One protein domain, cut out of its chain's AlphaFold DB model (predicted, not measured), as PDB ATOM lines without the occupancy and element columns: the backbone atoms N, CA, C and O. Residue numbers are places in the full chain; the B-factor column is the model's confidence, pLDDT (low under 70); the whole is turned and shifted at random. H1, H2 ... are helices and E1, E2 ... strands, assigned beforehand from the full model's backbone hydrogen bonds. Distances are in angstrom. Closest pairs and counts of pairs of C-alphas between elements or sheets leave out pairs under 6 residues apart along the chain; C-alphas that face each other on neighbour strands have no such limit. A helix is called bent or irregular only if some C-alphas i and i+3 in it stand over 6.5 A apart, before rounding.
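Overview. This is residues 74 to 197 of the 201 residues of the protein "Protein CBR-SDZ-32" of Caenorhabditis briggsae (UniProt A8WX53). One long, twisted sheet of eight strands curls round the helix H1, and H2 packs beside H1 on the same face, so that helices and sheet form two layers. Five strands, E1 to E5, zigzag as a meander through one half of the sheet; E6, E8 and E7 make the other half, where the short H3 and the irregular H4 lie by the E7 edge. The printed part has 124 residues with five named helices and eight named strands, in the order E1 E2 E3 E4 E5 H1 E6 H2 H3 E7 H4 H5 E8. The sheet's order is E5 E4 E3 E2 E1 E6 E8 E7, mixed, and the class is mixed, helices and strands. The whole is compact, with a radius of gyration of the C-alphas of 14.3 A, and elongated, with spans of 41 by 26 by 25 A.

Along the chain. The sheet's strands are, from edge to edge, E5 at residues 112 to 114, E4 at 99 to 104, 16.2 A long, E3 at 90 to 95, 16.4 A, E2 at 82 to 85, E1 at 76 to 79, E6 at 137 to 143, 15.8 A, E8 at 191 to 196, 16.9 A, and E7 at 161 to 165, 12.8 A. E1 begins at C-alpha 76, at (-30.018, -25.821, 29.956), and E8 ends at C-alpha 196, at (-35.825, -36.927, 37.595). H1 spans residues 119 to 131, 17.7 A, and begins at C-alpha 119, at (-44.545, -17.257, 22.716). H2 spans residues 146 to 155, 14.5 A; H3, 157 to 160; H4, 172 to 181, 12.7 A; and H5, 184 to 187. H4 is irregular: its C-alphas 174 and 177 are 8.6 A apart.

Arrangement. E1, E2, E3, E4 and E5 form a meander, each strand the antiparallel neighbour of the one before, and each step is a hairpin. N 84 and O 77 of E2 and E1 are 2.8 A apart, N 92 and O 83 of E3 and E2 2.8 A, N 101 and O 93 of E4 and E3 2.8 A, and N 113 and O 100 of E5 and E4 2.9 A, within hydrogen-bond range. E1 and E6 are parallel, at 24 degrees, with N 142 and O 76 at 2.8 A. E6 and E8 are antiparallel, with N 141 and O 192 at 2.7 A, and so are E8 and E7, with N 193 and O 164 at 2.7 A. E6, H2, H3 and E7 make a split strand-helix-strand unit, two strands running the same way with E8 between them, and its crossover is right-handed. H1 and H2 are on the same face of the sheet and touch, the closest C-alphas being those of Lys 128 and Val 155, 5.8 A apart; they run the same way at a steep tilt of 57 degrees. H2 stands up from the sheet, its line rising 50 degrees out of the local plane. H3 only grazes the sheet with residues 157 to 160, and H4 with residues 172 to 174; the closest C-alphas of E7 and H4, Ile 163 and Phe 172, are 5.4 A apart. H5 is only just not on the sheet, with 4 pairs of C-alphas within 10 A, and it is apart from H1. Every O i to N i+4 pair is within hydrogen-bond range in H1 and H2, 4 of 6 are in H4, and H3 and H5 are too short for such a pair.

Size, cuts and confidence. The two C-alphas farthest apart, those of Lys 114 and Val 169, are 42.8 A apart. The printed part has no cut and no long link; the links E4 to E5 and E7 to H4 are short, and the others are tight. The mean pLDDT of the printed part is 82.6, and the model's confidence is under 70 at residues 105 to 110, 166 to 170 and 197.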
ATOM      1  N   HIS A  74     -26.146 -31.449  29.586       90.38
ATOM      2  CA  HIS A  74     -25.058 -30.822  30.324       90.38
ATOM      3  C   HIS A  74     -25.420 -29.398  30.725       90.38
ATOM      4  O   HIS A  74     -25.165 -29.010  31.867       90.38
ATOM      5  N   THR A  75     -26.027 -28.638  29.814       91.12
ATOM      6  CA  THR A  75     -26.505 -27.283  30.101       91.12
ATOM      7  C   THR A  75     -27.916 -27.059  29.571       91.12
ATOM      8  O   THR A  75     -28.319 -27.589  28.540       91.12
ATOM      9  N   CYS A  76     -28.688 -26.278  30.313       92.88
ATOM     10  CA  CYS A  76     -30.018 -25.821  29.956       92.88
ATOM     11  C   CYS A  76     -30.113 -24.364  30.404       92.88
ATOM     12  O   CYS A  76     -29.979 -24.083  31.590       92.88
ATOM     13  N   SER A  77     -30.287 -23.432  29.480       93.50
ATOM     14  CA  SER A  77     -30.479 -22.017  29.785       93.50
ATOM     15  C   SER A  77     -31.849 -21.598  29.293       93.50
ATOM     16  O   SER A  77     -32.200 -21.847  28.140       93.50
ATOM     17  N   ILE A  78     -32.637 -20.983  30.168       94.12
ATOM     18  CA  ILE A  78     -33.990 -20.547  29.843       94.12
ATOM     19  C   ILE A  78     -34.137 -19.092  30.276       94.12
ATOM     20  O   ILE A  78     -33.964 -18.766  31.452       94.12
ATOM     21  N   GLY A  79     -34.469 -18.234  29.316       93.00
ATOM     22  CA  GLY A  79     -34.808 -16.833  29.533       93.00
ATOM     23  C   GLY A  79     -36.176 -16.480  28.974       93.00
ATOM     24  O   GLY A  79     -36.817 -17.285  28.301       93.00
ATOM     25  N   SER A  80     -36.628 -15.258  29.238       91.31
ATOM     26  CA  SER A  80     -37.961 -14.765  28.866       91.31
ATOM     27  C   SER A  80     -38.334 -14.945  27.394       91.31
ATOM     28  O   SER A  80     -39.529 -15.063  27.097       91.31
ATOM     29  N   ASN A  81     -37.343 -14.969  26.498       92.62
ATOM     30  CA  ASN A  81     -37.475 -15.122  25.052       92.62
ATOM     31  C   ASN A  81     -36.497 -16.137  24.444       92.62
ATOM     32  O   ASN A  81     -36.299 -16.134  23.229       92.62
ATOM     33  N   SER A  82     -35.870 -16.998  25.245       92.75
ATOM     34  CA  SER A  82     -34.962 -18.005  24.701       92.75
ATOM     35  C   SER A  82     -34.925 -19.294  25.511       92.75
ATOM     36  O   SER A  82     -35.105 -19.307  26.726       92.75
ATOM     37  N   ILE A  83     -34.697 -20.400  24.810       93.12
ATOM     38  CA  ILE A  83     -34.414 -21.714  25.384       93.12
ATOM     39  C   ILE A  83     -33.159 -22.226  24.692       93.12
ATOM     40  O   ILE A  83     -33.114 -22.244  23.465       93.12
ATOM     41  N   GLU A  84     -32.163 -22.672  25.445       92.25
ATOM     42  CA  GLU A  84     -30.948 -23.278  24.907       92.25
ATOM     43  C   GLU A  84     -30.583 -24.546  25.681       92.25
ATOM     44  O   GLU A  84     -30.488 -24.542  26.907       92.25
ATOM     45  N   PHE A  85     -30.360 -25.636  24.953       91.38
ATOM     46  CA  PHE A  85     -29.889 -26.915  25.471       91.38
ATOM     47  C   PHE A  85     -28.511 -27.232  24.903       91.38
ATOM     48  O   PHE A  85     -28.317 -27.136  23.688       91.38
ATOM     49  N   ASP A  86     -27.613 -27.658  25.797       87.56
ATOM     50  CA  ASP A  86     -26.209 -27.988  25.549       87.56
ATOM     51  C   ASP A  86     -25.553 -26.947  24.650       87.56
ATOM     52  O   ASP A  86     -25.517 -27.172  23.451       87.56
ATOM     53  N   PHE A  87     -25.095 -25.817  25.209       79.19
ATOM     54  CA  PHE A  87     -24.600 -24.626  24.486       79.19
ATOM     55  C   PHE A  87     -24.145 -24.906  23.043       79.19
ATOM     56  O   PHE A  87     -23.265 -25.739  22.808       79.19
ATOM     57  N   PHE A  88     -24.745 -24.205  22.075       70.56
ATOM     58  CA  PHE A  88     -24.601 -24.446  20.626       70.56
ATOM     59  C   PHE A  88     -25.233 -25.746  20.083       70.56
ATOM     60  O   PHE A  88     -25.124 -26.048  18.892       70.56
ATOM     61  N   GLY A  89     -25.918 -26.527  20.907       78.56
ATOM     62  CA  GLY A  89     -26.581 -27.773  20.536       78.56
ATOM     63  C   GLY A  89     -27.942 -27.511  19.909       78.56
ATOM     64  O   GLY A  89     -28.150 -27.783  18.721       78.56
ATOM     65  N   SER A  90     -28.871 -26.993  20.709       85.62
ATOM     66  CA  SER A  90     -30.218 -26.617  20.272       85.62
ATOM     67  C   SER A  90     -30.690 -25.360  20.974       85.62
ATOM     68  O   SER A  90     -30.727 -25.339  22.199       85.62
ATOM     69  N   SER A  91     -31.107 -24.346  20.222       88.31
ATOM     70  CA  SER A  91     -31.711 -23.154  20.803       88.31
ATOM     71  C   SER A  91     -32.949 -22.693  20.046       88.31
ATOM     72  O   SER A  91     -33.116 -22.942  18.852       88.31
ATOM     73  N   TRP A  92     -33.821 -22.011  20.772       90.88
ATOM     74  CA  TRP A  92     -35.010 -21.340  20.275       90.88
ATOM     75  C   TRP A  92     -34.963 -19.916  20.794       90.88
ATOM     76  O   TRP A  92     -34.953 -19.717  22.006       90.88
ATOM     77  N   THR A  93     -34.931 -18.949  19.889       91.31
ATOM     78  CA  THR A  93     -34.962 -17.524  20.214       91.31
ATOM     79  C   THR A  93     -36.241 -16.943  19.645       91.31
ATOM     80  O   THR A  93     -36.492 -17.054  18.450       91.31
ATOM     81  N   PHE A  94     -37.071 -16.377  20.511       89.75
ATOM     82  CA  PHE A  94     -38.363 -15.814  20.151       89.75
ATOM     83  C   PHE A  94     -38.194 -14.323  19.870       89.75
ATOM     84  O   PHE A  94     -37.805 -13.554  20.754       89.75
ATOM     85  N   GLU A  95     -38.471 -13.930  18.633       86.12
ATOM     86  CA  GLU A  95     -38.312 -12.569  18.134       86.12
ATOM     87  C   GLU A  95     -39.687 -11.910  18.053       86.12
ATOM     88  O   GLU A  95     -40.612 -12.431  17.426       86.12
ATOM     89  N   ASN A  96     -39.836 -10.779  18.749       81.94
ATOM     90  CA  ASN A  96     -41.051  -9.956  18.771       81.94
ATOM     91  C   ASN A  96     -42.354 -10.702  19.135       81.94
ATOM     92  O   ASN A  96     -43.442 -10.190  18.911       81.94
ATOM     93  N   GLY A  97     -42.262 -11.910  19.706       76.12
ATOM     94  CA  GLY A  97     -43.411 -12.743  20.065       76.12
ATOM     95  C   GLY A  97     -44.150 -13.389  18.888       76.12
ATOM     96  O   GLY A  97     -45.105 -14.128  19.126       76.12
ATOM     97  N   GLU A  98     -43.705 -13.158  17.652       79.56
ATOM     98  CA  GLU A  98     -44.352 -13.655  16.432       79.56
ATOM     99  C   GLU A  98     -43.515 -14.692  15.694       79.56
ATOM    100  O   GLU A  98     -44.079 -15.589  15.069       79.56
ATOM    101  N   ASP A  99     -42.191 -14.617  15.807       84.88
ATOM    102  CA  ASP A  99     -41.273 -15.514  15.123       84.88
ATOM    103  C   ASP A  99     -40.389 -16.267  16.113       84.88
ATOM    104  O   ASP A  99     -40.127 -15.837  17.239       84.88
ATOM    105  N   VAL A 100     -39.914 -17.429  15.676       87.94
ATOM    106  CA  VAL A 100     -38.897 -18.198  16.380       87.94
ATOM    107  C   VAL A 100     -37.749 -18.532  15.442       87.94
ATOM    108  O   VAL A 100     -37.923 -19.188  14.413       87.94
ATOM    109  N   THR A 101     -36.558 -18.112  15.839       87.06
ATOM    110  CA  THR A 101     -35.295 -18.535  15.248       87.06
ATOM    111  C   THR A 101     -34.849 -19.810  15.949       87.06
ATOM    112  O   THR A 101     -34.645 -19.841  17.164       87.06
ATOM    113  N   ILE A 102     -34.726 -20.894  15.187       85.19
ATOM    114  CA  ILE A 102     -34.334 -22.202  15.715       85.19
ATOM    115  C   ILE A 102     -32.879 -22.451  15.339       85.19
ATOM    116  O   ILE A 102     -32.559 -22.516  14.163       85.19
ATOM    117  N   ARG A 103     -31.993 -22.657  16.306       80.94
ATOM    118  CA  ARG A 103     -30.621 -23.087  16.034       80.94
ATOM    119  C   ARG A 103     -30.477 -24.561  16.353       80.94
ATOM    120  O   ARG A 103     -30.701 -24.963  17.489       80.94
ATOM    121  N   CYS A 104     -30.033 -25.362  15.391       74.81
ATOM    122  CA  CYS A 104     -29.683 -26.762  15.641       74.81
ATOM    123  C   CYS A 104     -28.278 -27.090  15.121       74.81
ATOM    124  O   CYS A 104     -27.748 -26.432  14.223       74.81
ATOM    125  N   LEU A 105     -27.698 -28.172  15.647       69.25
ATOM    126  CA  LEU A 105     -26.505 -28.830  15.100       69.25
ATOM    127  C   LEU A 105     -25.203 -28.008  15.120       69.25
ATOM    128  O   LEU A 105     -24.307 -28.297  14.325       69.25
ATOM    129  N   GLY A 106     -25.029 -27.065  16.050       63.62
ATOM    130  CA  GLY A 106     -23.820 -26.230  16.102       63.62
ATOM    131  C   GLY A 106     -23.915 -24.932  15.304       63.62
ATOM    132  O   GLY A 106     -22.891 -24.451  14.843       63.62
ATOM    133  N   GLY A 107     -25.119 -24.388  15.088       61.62
ATOM    134  CA  GLY A 107     -25.290 -23.122  14.358       61.62
ATOM    135  C   GLY A 107     -25.432 -23.257  12.844       61.62
ATOM    136  O   GLY A 107     -25.595 -22.252  12.163       61.62
ATOM    137  N   LEU A 108     -25.402 -24.484  12.317       58.12
ATOM    138  CA  LEU A 108     -25.446 -24.747  10.875       58.12
ATOM    139  C   LEU A 108     -26.846 -24.594  10.267       58.12
ATOM    140  O   LEU A 108     -26.976 -24.493   9.052       58.12
ATOM    141  N   VAL A 109     -27.896 -24.600  11.093       63.97
ATOM    142  CA  VAL A 109     -29.279 -24.438  10.639       63.97
ATOM    143  C   VAL A 109     -29.948 -23.383  11.512       63.97
ATOM    144  O   VAL A 109     -30.132 -23.633  12.701       63.97
ATOM    145  N   ASN A 110     -30.306 -22.245  10.907       68.81
ATOM    146  CA  ASN A 110     -31.069 -21.150  11.519       68.81
ATOM    147  C   ASN A 110     -32.362 -20.892  10.713       68.81
ATOM    148  O   ASN A 110     -32.443 -19.883  10.012       68.81
ATOM    149  N   PRO A 111     -33.368 -21.790  10.708       78.81
ATOM    150  CA  PRO A 111     -34.648 -21.472  10.106       78.81
ATOM    151  C   PRO A 111     -35.417 -20.537  11.046       78.81
ATOM    152  O   PRO A 111     -35.665 -20.880  12.206       78.81
ATOM    153  N   GLN A 112     -35.832 -19.389  10.526       82.62
ATOM    154  CA  GLN A 112     -36.858 -18.567  11.156       82.62
ATOM    155  C   GLN A 112     -38.229 -19.137  10.790       82.62
ATOM    156  O   GLN A 112     -38.481 -19.497   9.636       82.62
ATOM    157  N   LYS A 113     -39.113 -19.275  11.777       83.25
ATOM    158  CA  LYS A 113     -40.481 -19.752  11.568       83.25
ATOM    159  C   LYS A 113     -41.470 -18.864  12.294       83.25
ATOM    160  O   LYS A 113     -41.271 -18.555  13.464       83.25
ATOM    161  N   LYS A 114     -42.582 -18.570  11.627       85.12
ATOM    162  CA  LYS A 114     -43.701 -17.870  12.246       85.12
ATOM    163  C   LYS A 114     -44.391 -18.760  13.274       85.12
ATOM    164  O   LYS A 114     -44.733 -19.914  12.988       85.12
ATOM    165  N   LEU A 115     -44.600 -18.227  14.467       82.06
ATOM    166  CA  LEU A 115     -45.348 -18.873  15.530       82.06
ATOM    167  C   LEU A 115     -46.830 -18.934  15.159       82.06
ATOM    168  O   LEU A 115     -47.419 -17.992  14.638       82.06
ATOM    169  N   LYS A 116     -47.451 -20.073  15.462       85.31
ATOM    170  CA  LYS A 116     -48.904 -20.281  15.321       85.31
ATOM    171  C   LYS A 116     -49.645 -20.150  16.658       85.31
ATOM    172  O   LYS A 116     -50.823 -20.477  16.741       85.31
ATOM    173  N   MET A 117     -48.936 -19.766  17.714       86.94
ATOM    174  CA  MET A 117     -49.426 -19.651  19.087       86.94
ATOM    175  C   MET A 117     -48.618 -18.591  19.832       86.94
ATOM    176  O   MET A 117     -47.600 -18.128  19.319       86.94
ATOM    177  N   SER A 118     -49.041 -18.236  21.046       90.25
ATOM    178  CA  SER A 118     -48.285 -17.291  21.865       90.25
ATOM    179  C   SER A 118     -46.878 -17.821  22.170       90.25
ATOM    180  O   SER A 118     -46.670 -19.027  22.335       90.25
ATOM    181  N   GLN A 119     -45.908 -16.916  22.305       89.00
ATOM    182  CA  GLN A 119     -44.545 -17.257  22.716       89.00
ATOM    183  C   GLN A 119     -44.517 -18.091  24.006       89.00
ATOM    184  O   GLN A 119     -43.798 -19.083  24.088       89.00
ATOM    185  N   ASN A 120     -45.314 -17.714  25.010       89.81
ATOM    186  CA  ASN A 120     -45.347 -18.426  26.287       89.81
ATOM    187  C   ASN A 120     -45.840 -19.869  26.114       89.81
ATOM    188  O   ASN A 120     -45.299 -20.775  26.749       89.81
ATOM    189  N   ASP A 121     -46.835 -20.098  25.258       88.75
ATOM    190  CA  ASP A 121     -47.346 -21.446  24.997       88.75
ATOM    191  C   ASP A 121     -46.348 -22.276  24.191       88.75
ATOM    192  O   ASP A 121     -46.105 -23.435  24.527       88.75
ATOM    193  N   ALA A 122     -45.676 -21.666  23.211       89.25
ATOM    194  CA  ALA A 122     -44.600 -22.319  22.472       89.25
ATOM    195  C   ALA A 122     -43.448 -22.739  23.405       89.25
ATOM    196  O   ALA A 122     -42.976 -23.875  23.340       89.25
ATOM    197  N   MET A 123     -43.035 -21.856  24.322       90.38
ATOM    198  CA  MET A 123     -42.025 -22.167  25.337       90.38
ATOM    199  C   MET A 123     -42.464 -23.319  26.247       90.38
ATOM    200  O   MET A 123     -41.691 -24.257  26.458       90.38
ATOM    201  N   LYS A 124     -43.703 -23.292  26.757       90.31
ATOM    202  CA  LYS A 124     -44.253 -24.377  27.586       90.31
ATOM    203  C   LYS A 124     -44.228 -25.713  26.849       90.31
ATOM    204  O   LYS A 124     -43.814 -26.709  27.435       90.31
ATOM    205  N   GLU A 125     -44.639 -25.747  25.583       89.19
ATOM    206  CA  GLU A 125     -44.653 -26.965  24.766       89.19
ATOM    207  C   GLU A 125     -43.242 -27.529  24.538       89.19
ATOM    208  O   GLU A 125     -43.020 -28.727  24.738       89.19
ATOM    209  N   ILE A 126     -42.261 -26.675  24.218       89.12
ATOM    210  CA  ILE A 126     -40.856 -27.088  24.061       89.12
ATOM    211  C   ILE A 126     -40.322 -27.673  25.373       89.12
ATOM    212  O   ILE A 126     -39.806 -28.795  25.392       89.12
ATOM    213  N   LEU A 127     -40.479 -26.952  26.487       90.81
ATOM    214  CA  LEU A 127     -39.990 -27.394  27.793       90.81
ATOM    215  C   LEU A 127     -40.686 -28.678  28.245       90.81
ATOM    216  O   LEU A 127     -40.028 -29.605  28.708       90.81
ATOM    217  N   LYS A 128     -41.999 -28.794  28.044       88.12
ATOM    218  CA  LYS A 128     -42.757 -30.009  28.356       88.12
ATOM    219  C   LYS A 128     -42.271 -31.198  27.532       88.12
ATOM    220  O   LYS A 128     -42.131 -32.291  28.072       88.12
ATOM    221  N   PHE A 129     -41.991 -31.011  26.248       86.06
ATOM    222  CA  PHE A 129     -41.543 -32.096  25.378       86.06
ATOM    223  C   PHE A 129     -40.154 -32.631  25.743       86.06
ATOM    224  O   PHE A 129     -39.922 -33.842  25.686       86.06
ATOM    225  N   TYR A 130     -39.226 -31.741  26.095       86.75
ATOM    226  CA  TYR A 130     -37.842 -32.113  26.379       86.75
ATOM    227  C   TYR A 130     -37.616 -32.466  27.847       86.75
ATOM    228  O   TYR A 130     -37.040 -33.515  28.149       86.75
ATOM    229  N   LEU A 131     -38.104 -31.626  28.759       87.62
ATOM    230  CA  LEU A 131     -37.838 -31.779  30.181       87.62
ATOM    231  C   LEU A 131     -38.711 -32.865  30.795       87.62
ATOM    232  O   LEU A 131     -38.181 -33.702  31.505       87.62
ATOM    233  N   ASN A 132     -40.006 -32.976  30.474       83.75
ATOM    234  CA  ASN A 132     -40.869 -33.952  31.162       83.75
ATOM    235  C   ASN A 132     -40.667 -35.421  30.746       83.75
ATOM    236  O   ASN A 132     -41.383 -36.288  31.264       83.75
ATOM    237  N   ARG A 133     -39.695 -35.747  29.883       85.12
ATOM    238  CA  ARG A 133     -39.362 -37.146  29.568       85.12
ATOM    239  C   ARG A 133     -38.835 -37.859  30.817       85.12
ATOM    240  O   ARG A 133     -38.049 -37.307  31.582       85.12
ATOM    241  N   ARG A 134     -39.292 -39.094  31.044       84.06
ATOM    242  CA  ARG A 134     -38.964 -39.850  32.260       84.06
ATOM    243  C   ARG A 134     -37.500 -40.298  32.263       84.06
ATOM    244  O   ARG A 134     -37.083 -41.036  31.371       84.06
ATOM    245  N   GLY A 135     -36.764 -39.920  33.300       84.62
ATOM    246  CA  GLY A 135     -35.332 -40.155  33.465       84.62
ATOM    247  C   GLY A 135     -34.448 -39.064  32.857       84.62
ATOM    248  O   GLY A 135     -33.245 -39.284  32.743       84.62
ATOM    249  N   THR A 136     -35.012 -37.929  32.422       86.69
ATOM    250  CA  THR A 136     -34.204 -36.793  31.962       86.69
ATOM    251  C   THR A 136     -33.393 -36.208  33.117       86.69
ATOM    252  O   THR A 136     -33.878 -36.103  34.239       86.69
ATOM    253  N   THR A 137     -32.152 -35.817  32.852       88.94
ATOM    254  CA  THR A 137     -31.272 -35.153  33.818       88.94
ATOM    255  C   THR A 137     -30.692 -33.882  33.210       88.94
ATOM    256  O   THR A 137     -30.448 -33.815  32.002       88.94
ATOM    257  N   ILE A 138     -30.492 -32.861  34.043       90.25
ATOM    258  CA  ILE A 138     -29.864 -31.593  33.666       90.25
ATOM    259  C   ILE A 138     -28.763 -31.282  34.673       90.25
ATOM    260  O   ILE A 138     -29.035 -31.017  35.842       90.25
ATOM    261  N   LYS A 139     -27.510 -31.264  34.212       88.81
ATOM    262  CA  LYS A 139     -26.355 -30.996  35.082       88.81
ATOM    263  C   LYS A 139     -26.218 -29.523  35.465       88.81
ATOM    264  O   LYS A 139     -25.682 -29.229  36.528       88.81
ATOM    265  N   LYS A 140     -26.640 -28.604  34.593       90.44
ATOM    266  CA  LYS A 140     -26.612 -27.156  34.837       90.44
ATOM    267  C   LYS A 140     -27.840 -26.496  34.214       90.44
ATOM    268  O   LYS A 140     -27.913 -26.387  32.995       90.44
ATOM    269  N   LEU A 141     -28.796 -26.073  35.032       90.25
ATOM    270  CA  LEU A 141     -29.916 -25.226  34.643       90.25
ATOM    271  C   LEU A 141     -29.622 -23.778  35.053       90.25
ATOM    272  O   LEU A 141     -29.329 -23.508  36.217       90.25
ATOM    273  N   PHE A 142     -29.764 -22.867  34.098       90.62
ATOM    274  CA  PHE A 142     -29.705 -21.424  34.282       90.62
ATOM    275  C   PHE A 142     -31.097 -20.840  34.046       90.62
ATOM    276  O   PHE A 142     -31.700 -21.053  32.991       90.62
ATOM    277  N   ILE A 143     -31.605 -20.116  35.040       90.19
ATOM    278  CA  ILE A 143     -32.912 -19.458  35.002       90.19
ATOM    279  C   ILE A 143     -32.647 -17.961  34.928       90.19
ATOM    280  O   ILE A 143     -32.068 -17.400  35.854       90.19
ATOM    281  N   GLN A 144     -33.023 -17.312  33.826       88.56
ATOM    282  CA  GLN A 144     -32.624 -15.918  33.625       88.56
ATOM    283  C   GLN A 144     -33.576 -14.893  34.245       88.56
ATOM    284  O   GLN A 144     -33.193 -13.740  34.420       88.56
ATOM    285  N   ASP A 145     -34.815 -15.256  34.550       89.38
ATOM    286  CA  ASP A 145     -35.784 -14.304  35.091       89.38
ATOM    287  C   ASP A 145     -36.957 -15.003  35.784       89.38
ATOM    288  O   ASP A 145     -37.204 -16.203  35.608       89.38
ATOM    289  N   LYS A 146     -37.706 -14.235  36.578       88.75
ATOM    290  CA  LYS A 146     -38.898 -14.721  37.289       88.75
ATOM    291  C   LYS A 146     -39.994 -15.247  36.365       88.75
ATOM    292  O   LYS A 146     -40.718 -16.171  36.734       88.75
ATOM    293  N   LYS A 147     -40.128 -14.706  35.149       90.00
ATOM    294  CA  LYS A 147     -41.126 -15.190  34.180       90.00
ATOM    295  C   LYS A 147     -40.869 -16.662  33.849       90.00
ATOM    296  O   LYS A 147     -41.819 -17.441  33.746       90.00
ATOM    297  N   VAL A 148     -39.603 -17.064  33.742       90.12
ATOM    298  CA  VAL A 148     -39.220 -18.463  33.526       90.12
ATOM    299  C   VAL A 148     -39.589 -19.362  34.704       90.12
ATOM    300  O   VAL A 148     -40.048 -20.478  34.458       90.12
ATOM    301  N   LEU A 149     -39.469 -18.901  35.956       88.19
ATOM    302  CA  LEU A 149     -39.911 -19.683  37.122       88.19
ATOM    303  C   LEU A 149     -41.384 -20.085  36.983       88.19
ATOM    304  O   LEU A 149     -41.709 -21.268  37.062       88.19
ATOM    305  N   ASN A 150     -42.257 -19.133  36.643       89.38
ATOM    306  CA  ASN A 150     -43.686 -19.402  36.456       89.38
ATOM    307  C   ASN A 150     -43.951 -20.408  35.320       89.38
ATOM    308  O   ASN A 150     -44.837 -21.263  35.416       89.38
ATOM    309  N   ILE A 151     -43.177 -20.337  34.230       90.75
ATOM    310  CA  ILE A 151     -43.281 -21.289  33.115       90.75
ATOM    311  C   ILE A 151     -42.864 -22.695  33.569       90.75
ATOM    312  O   ILE A 151     -43.587 -23.657  33.307       90.75
ATOM    313  N   LEU A 152     -41.728 -22.823  34.259       89.69
ATOM    314  CA  LEU A 152     -41.219 -24.104  34.758       89.69
ATOM    315  C   LEU A 152     -42.170 -24.744  35.774       89.69
ATOM    316  O   LEU A 152     -42.395 -25.957  35.727       89.69
ATOM    317  N   GLU A 153     -42.780 -23.932  36.635       88.50
ATOM    318  CA  GLU A 153     -43.820 -24.357  37.570       88.50
ATOM    319  C   GLU A 153     -45.044 -24.897  36.828       88.50
ATOM    320  O   GLU A 153     -45.457 -26.033  37.062       88.50
ATOM    321  N   THR A 154     -45.549 -24.147  35.844       89.69
ATOM    322  CA  THR A 154     -46.702 -24.554  35.020       89.69
ATOM    323  C   THR A 154     -46.440 -25.856  34.253       89.69
ATOM    324  O   THR A 154     -47.332 -26.686  34.087       89.69
ATOM    325  N   VAL A 155     -45.208 -26.064  33.779       88.50
ATOM    326  CA  VAL A 155     -44.797 -27.293  33.075       88.50
ATOM    327  C   VAL A 155     -44.620 -28.476  34.046       88.50
ATOM    328  O   VAL A 155     -44.548 -29.630  33.612       88.50
ATOM    329  N   GLY A 156     -44.622 -28.224  35.358       84.81
ATOM    330  CA  GLY A 156     -44.504 -29.230  36.411       84.81
ATOM    331  C   GLY A 156     -43.063 -29.632  36.717       84.81
ATOM    332  O   GLY A 156     -42.839 -30.690  37.306       84.81
ATOM    333  N   VAL A 157     -42.079 -28.813  36.333       83.88
ATOM    334  CA  VAL A 157     -40.656 -29.125  36.516       83.88
ATOM    335  C   VAL A 157     -40.314 -29.236  38.007       83.88
ATOM    336  O   VAL A 157     -39.793 -30.259  38.438       83.88
ATOM    337  N   PHE A 158     -40.725 -28.274  38.835       79.31
ATOM    338  CA  PHE A 158     -40.468 -28.306  40.286       79.31
ATOM    339  C   PHE A 158     -41.169 -29.460  41.026       79.31
ATOM    340  O   PHE A 158     -40.746 -29.878  42.106       79.31
ATOM    341  N   LYS A 159     -42.232 -30.024  40.435       77.31
ATOM    342  CA  LYS A 159     -42.928 -31.201  40.974       77.31
ATOM    343  C   LYS A 159     -42.221 -32.503  40.600       77.31
ATOM    344  O   LYS A 159     -42.108 -33.396  41.440       77.31
ATOM    345  N   ASN A 160     -41.786 -32.609  39.345       72.19
ATOM    346  CA  ASN A 160     -41.275 -33.845  38.751       72.19
ATOM    347  C   ASN A 160     -39.781 -34.079  39.020       72.19
ATOM    348  O   ASN A 160     -39.332 -35.224  38.985       72.19
ATOM    349  N   PHE A 161     -39.030 -33.014  39.295       72.06
ATOM    350  CA  PHE A 161     -37.581 -33.054  39.431       72.06
ATOM    351  C   PHE A 161     -37.140 -32.700  40.846       72.06
ATOM    352  O   PHE A 161     -37.738 -31.868  41.530       72.06
ATOM    353  N   GLU A 162     -36.060 -33.334  41.276       75.88
ATOM    354  CA  GLU A 162     -35.246 -32.817  42.357       75.88
ATOM    355  C   GLU A 162     -34.383 -31.689  41.817       75.88
ATOM    356  O   GLU A 162     -33.640 -31.896  40.859       75.88
ATOM    357  N   ILE A 163     -34.507 -30.507  42.420       73.75
ATOM    358  CA  ILE A 163     -33.694 -29.353  42.057       73.75
ATOM    359  C   ILE A 163     -32.762 -29.011  43.206       73.75
ATOM    360  O   ILE A 163     -33.219 -28.696  44.306       73.75
ATOM    361  N   GLN A 164     -31.466 -29.065  42.928       76.62
ATOM    362  CA  GLN A 164     -30.401 -28.756  43.877       76.62
ATOM    363  C   GLN A 164     -29.557 -27.606  43.335       76.62
ATOM    364  O   GLN A 164     -29.333 -27.507  42.127       76.62
ATOM    365  N   SER A 165     -29.084 -26.722  44.208       72.31
ATOM    366  CA  SER A 165     -28.072 -25.740  43.822       72.31
ATOM    367  C   SER A 165     -26.760 -26.455  43.486       72.31
ATOM    368  O   SER A 165     -26.438 -27.482  44.081       72.31
ATOM    369  N   GLY A 166     -25.956 -25.894  42.585       59.53
ATOM    370  CA  GLY A 166     -24.642 -26.438  42.236       59.53
ATOM    371  C   GLY A 166     -23.629 -26.493  43.389       59.53
ATOM    372  O   GLY A 166     -22.585 -27.113  43.210       59.53
ATOM    373  N   LEU A 167     -23.938 -25.871  44.534       58.25
ATOM    374  CA  LEU A 167     -23.139 -25.867  45.762       58.25
ATOM    375  C   LEU A 167     -23.586 -26.943  46.776       58.25
ATOM    376  O   LEU A 167     -23.097 -26.937  47.895       58.25
ATOM    377  N   ASP A 168     -24.506 -27.846  46.409       57.12
ATOM    378  CA  ASP A 168     -24.990 -28.996  47.206       57.12
ATOM    379  C   ASP A 168     -25.624 -28.686  48.585       57.12
ATOM    380  O   ASP A 168     -26.025 -29.611  49.288       57.12
ATOM    381  N   VAL A 169     -25.820 -27.414  48.961       60.09
ATOM    382  CA  VAL A 169     -26.432 -27.050  50.262       60.09
ATOM    383  C   VAL A 169     -27.932 -26.737  50.174       60.09
ATOM    384  O   VAL A 169     -28.663 -26.993  51.124       60.09
ATOM    385  N   MET A 170     -28.428 -26.223  49.042       62.97
ATOM    386  CA  MET A 170     -29.825 -25.771  48.922       62.97
ATOM    387  C   MET A 170     -30.644 -26.605  47.940       62.97
ATOM    388  O   MET A 170     -30.273 -26.754  46.771       62.97
ATOM    389  N   ARG A 171     -31.806 -27.090  48.387       71.56
ATOM    390  CA  ARG A 171     -32.847 -27.657  47.518       71.56
ATOM    391  C   ARG A 171     -33.897 -26.599  47.225       71.56
ATOM    392  O   ARG A 171     -34.326 -25.886  48.125       71.56
ATOM    393  N   PHE A 172     -34.374 -26.550  45.983       72.88
ATOM    394  CA  PHE A 172     -35.386 -25.566  45.579       72.88
ATOM    395  C   PHE A 172     -36.657 -25.649  46.435       72.88
ATOM    396  O   PHE A 172     -37.204 -24.625  46.811       72.88
ATOM    397  N   LYS A 173     -37.112 -26.866  46.768       73.31
ATOM    398  CA  LYS A 173     -38.331 -27.074  47.571       73.31
ATOM    399  C   LYS A 173     -38.231 -26.518  48.987       73.31
ATOM    400  O   LYS A 173     -39.246 -26.111  49.535       73.31
ATOM    401  N   ASP A 174     -37.030 -26.502  49.553       75.25
ATOM    402  CA  ASP A 174     -36.817 -26.075  50.934       75.25
ATOM    403  C   ASP A 174     -36.769 -24.535  51.032       75.25
ATOM    404  O   ASP A 174     -37.040 -23.979  52.088       75.25
ATOM    405  N   HIS A 175     -36.513 -23.852  49.907       73.19
ATOM    406  CA  HIS A 175     -36.343 -22.395  49.808       73.19
ATOM    407  C   HIS A 175     -37.230 -21.762  48.721       73.19
ATOM    408  O   HIS A 175     -36.894 -20.724  48.152       73.19
ATOM    409  N   GLU A 176     -38.357 -22.391  48.378       76.00
ATOM    410  CA  GLU A 176     -39.151 -22.009  47.202       76.00
ATOM    411  C   GLU A 176     -39.622 -20.547  47.253       76.00
ATOM    412  O   GLU A 176     -39.531 -19.836  46.249       76.00
ATOM    413  N   MET A 177     -40.092 -20.085  48.418       74.56
ATOM    414  CA  MET A 177     -40.544 -18.699  48.585       74.56
ATOM    415  C   MET A 177     -39.389 -17.706  48.432       74.56
ATOM    416  O   MET A 177     -39.503 -16.754  47.666       74.56
ATOM    417  N   GLU A 178     -38.253 -17.977  49.077       77.88
ATOM    418  CA  GLU A 178     -37.062 -17.124  49.020       77.88
ATOM    419  C   GLU A 178     -36.560 -16.979  47.577       77.88
ATOM    420  O   GLU A 178     -36.287 -15.873  47.110       77.88
ATOM    421  N   ILE A 179     -36.520 -18.082  46.820       79.12
ATOM    422  CA  ILE A 179     -36.068 -18.088  45.423       79.12
ATOM    423  C   ILE A 179     -37.017 -17.291  44.517       79.12
ATOM    424  O   ILE A 179     -36.552 -16.586  43.619       79.12
ATOM    425  N   LYS A 180     -38.337 -17.374  44.739       80.19
ATOM    426  CA  LYS A 180     -39.337 -16.602  43.978       80.19
ATOM    427  C   LYS A 180     -39.228 -15.092  44.244       80.19
ATOM    428  O   LYS A 180     -39.554 -14.278  43.371       80.19
ATOM    429  N   GLU A 181     -38.720 -14.701  45.409       84.25
ATOM    430  CA  GLU A 181     -38.515 -13.298  45.776       84.25
ATOM    431  C   GLU A 181     -37.206 -12.706  45.231       84.25
ATOM    432  O   GLU A 181     -37.172 -11.505  44.937       84.25
ATOM    433  N   LEU A 182     -36.180 -13.528  44.964       83.06
ATOM    434  CA  LEU A 182     -34.867 -13.073  44.486       83.06
ATOM    435  C   LEU A 182     -34.938 -12.156  43.250       83.06
ATOM    436  O   LEU A 182     -35.633 -12.472  42.286       83.06
ATOM    437  N   PRO A 183     -34.172 -11.050  43.206       86.00
ATOM    438  CA  PRO A 183     -34.017 -10.238  42.001       86.00
ATOM    439  C   PRO A 183     -33.488 -11.050  40.807       86.00
ATOM    440  O   PRO A 183     -32.625 -11.913  40.976       86.00
ATOM    441  N   ASP A 184     -33.916 -10.703  39.587       85.56
ATOM    442  CA  ASP A 184     -33.489 -11.389  38.352       85.56
ATOM    443  C   ASP A 184     -31.956 -11.436  38.198       85.56
ATOM    444  O   ASP A 184     -31.403 -12.430  37.728       85.56
ATOM    445  N   ALA A 185     -31.255 -10.384  38.636       83.94
ATOM    446  CA  ALA A 185     -29.793 -10.310  38.601       83.94
ATOM    447  C   ALA A 185     -29.118 -11.403  39.447       83.94
ATOM    448  O   ALA A 185     -28.074 -11.922  39.058       83.94
ATOM    449  N   ILE A 186     -29.715 -11.767  40.585       81.38
ATOM    450  CA  ILE A 186     -29.211 -12.840  41.447       81.38
ATOM    451  C   ILE A 186     -29.623 -14.192  40.870       81.38
ATOM    452  O   ILE A 186     -28.784 -15.081  40.748       81.38
ATOM    453  N   LEU A 187     -30.885 -14.326  40.447       82.50
ATOM    454  CA  LEU A 187     -31.434 -15.567  39.897       82.50
ATOM    455  C   LEU A 187     -30.601 -16.102  38.718       82.50
ATOM    456  O   LEU A 187     -30.299 -17.295  38.676       82.50
ATOM    457  N   ARG A 188     -30.149 -15.208  37.826       82.62
ATOM    458  CA  ARG A 188     -29.271 -15.517  36.678       82.62
ATOM    459  C   ARG A 188     -27.955 -16.183  37.058       82.62
ATOM    460  O   ARG A 188     -27.414 -16.949  36.263       82.62
ATOM    461  N   ASN A 189     -27.437 -15.880  38.243       81.31
ATOM    462  CA  ASN A 189     -26.138 -16.361  38.702       81.31
ATOM    463  C   ASN A 189     -26.237 -17.696  39.450       81.31
ATOM    464  O   ASN A 189     -25.210 -18.297  39.766       81.31
ATOM    465  N   ILE A 190     -27.451 -18.187  39.721       79.25
ATOM    466  CA  ILE A 190     -27.640 -19.471  40.388       79.25
ATOM    467  C   ILE A 190     -27.600 -20.594  39.353       79.25
ATOM    468  O   ILE A 190     -28.400 -20.650  38.419       79.25
ATOM    469  N   GLN A 191     -26.678 -21.533  39.559       83.12
ATOM    470  CA  GLN A 191     -26.629 -22.775  38.801       83.12
ATOM    471  C   GLN A 191     -27.450 -23.846  39.522       83.12
ATOM    472  O   GLN A 191     -27.124 -24.237  40.643       83.12
ATOM    473  N   TRP A 192     -28.470 -24.368  38.852       82.88
ATOM    474  CA  TRP A 192     -29.318 -25.444  39.362       82.88
ATOM    475  C   TRP A 192     -28.948 -26.791  38.729       82.88
ATOM    476  O   TRP A 192     -28.419 -26.849  37.620       82.88
ATOM    477  N   ARG A 193     -29.239 -27.894  39.407       82.12
ATOM    478  CA  ARG A 193     -29.190 -29.267  38.883       82.12
ATOM    479  C   ARG A 193     -30.605 -29.824  38.894       82.12
ATOM    480  O   ARG A 193     -31.305 -29.590  39.870       82.12
ATOM    481  N   LEU A 194     -31.019 -30.545  37.847       82.88
ATOM    482  CA  LEU A 194     -32.281 -31.292  37.842       82.88
ATOM    483  C   LEU A 194     -32.048 -32.782  37.671       82.88
ATOM    484  O   LEU A 194     -31.475 -33.219  36.672       82.88
ATOM    485  N   GLU A 195     -32.611 -33.555  38.589       80.25
ATOM    486  CA  GLU A 195     -32.654 -35.009  38.506       80.25
ATOM    487  C   GLU A 195     -34.096 -35.508  38.567       80.25
ATOM    488  O   GLU A 195     -34.877 -35.127  39.441       80.25
ATOM    489  N   ASP A 196     -34.485 -36.348  37.606       77.12
ATOM    490  CA  ASP A 196     -35.825 -36.927  37.595       77.12
ATOM    491  C   ASP A 196     -35.967 -37.993  38.689       77.12
ATOM    492  O   ASP A 196     -35.356 -39.062  38.625       77.12
ATOM    493  N   ARG A 197     -36.848 -37.744  39.663       66.69
ATOM    494  CA  ARG A 197     -37.139 -38.700  40.745       66.69
ATOM    495  C   ARG A 197     -37.959 -39.904  40.290       66.69
ATOM    496  O   ARG A 197     -38.085 -40.886  41.025       66.69
TER     497      ARG A 197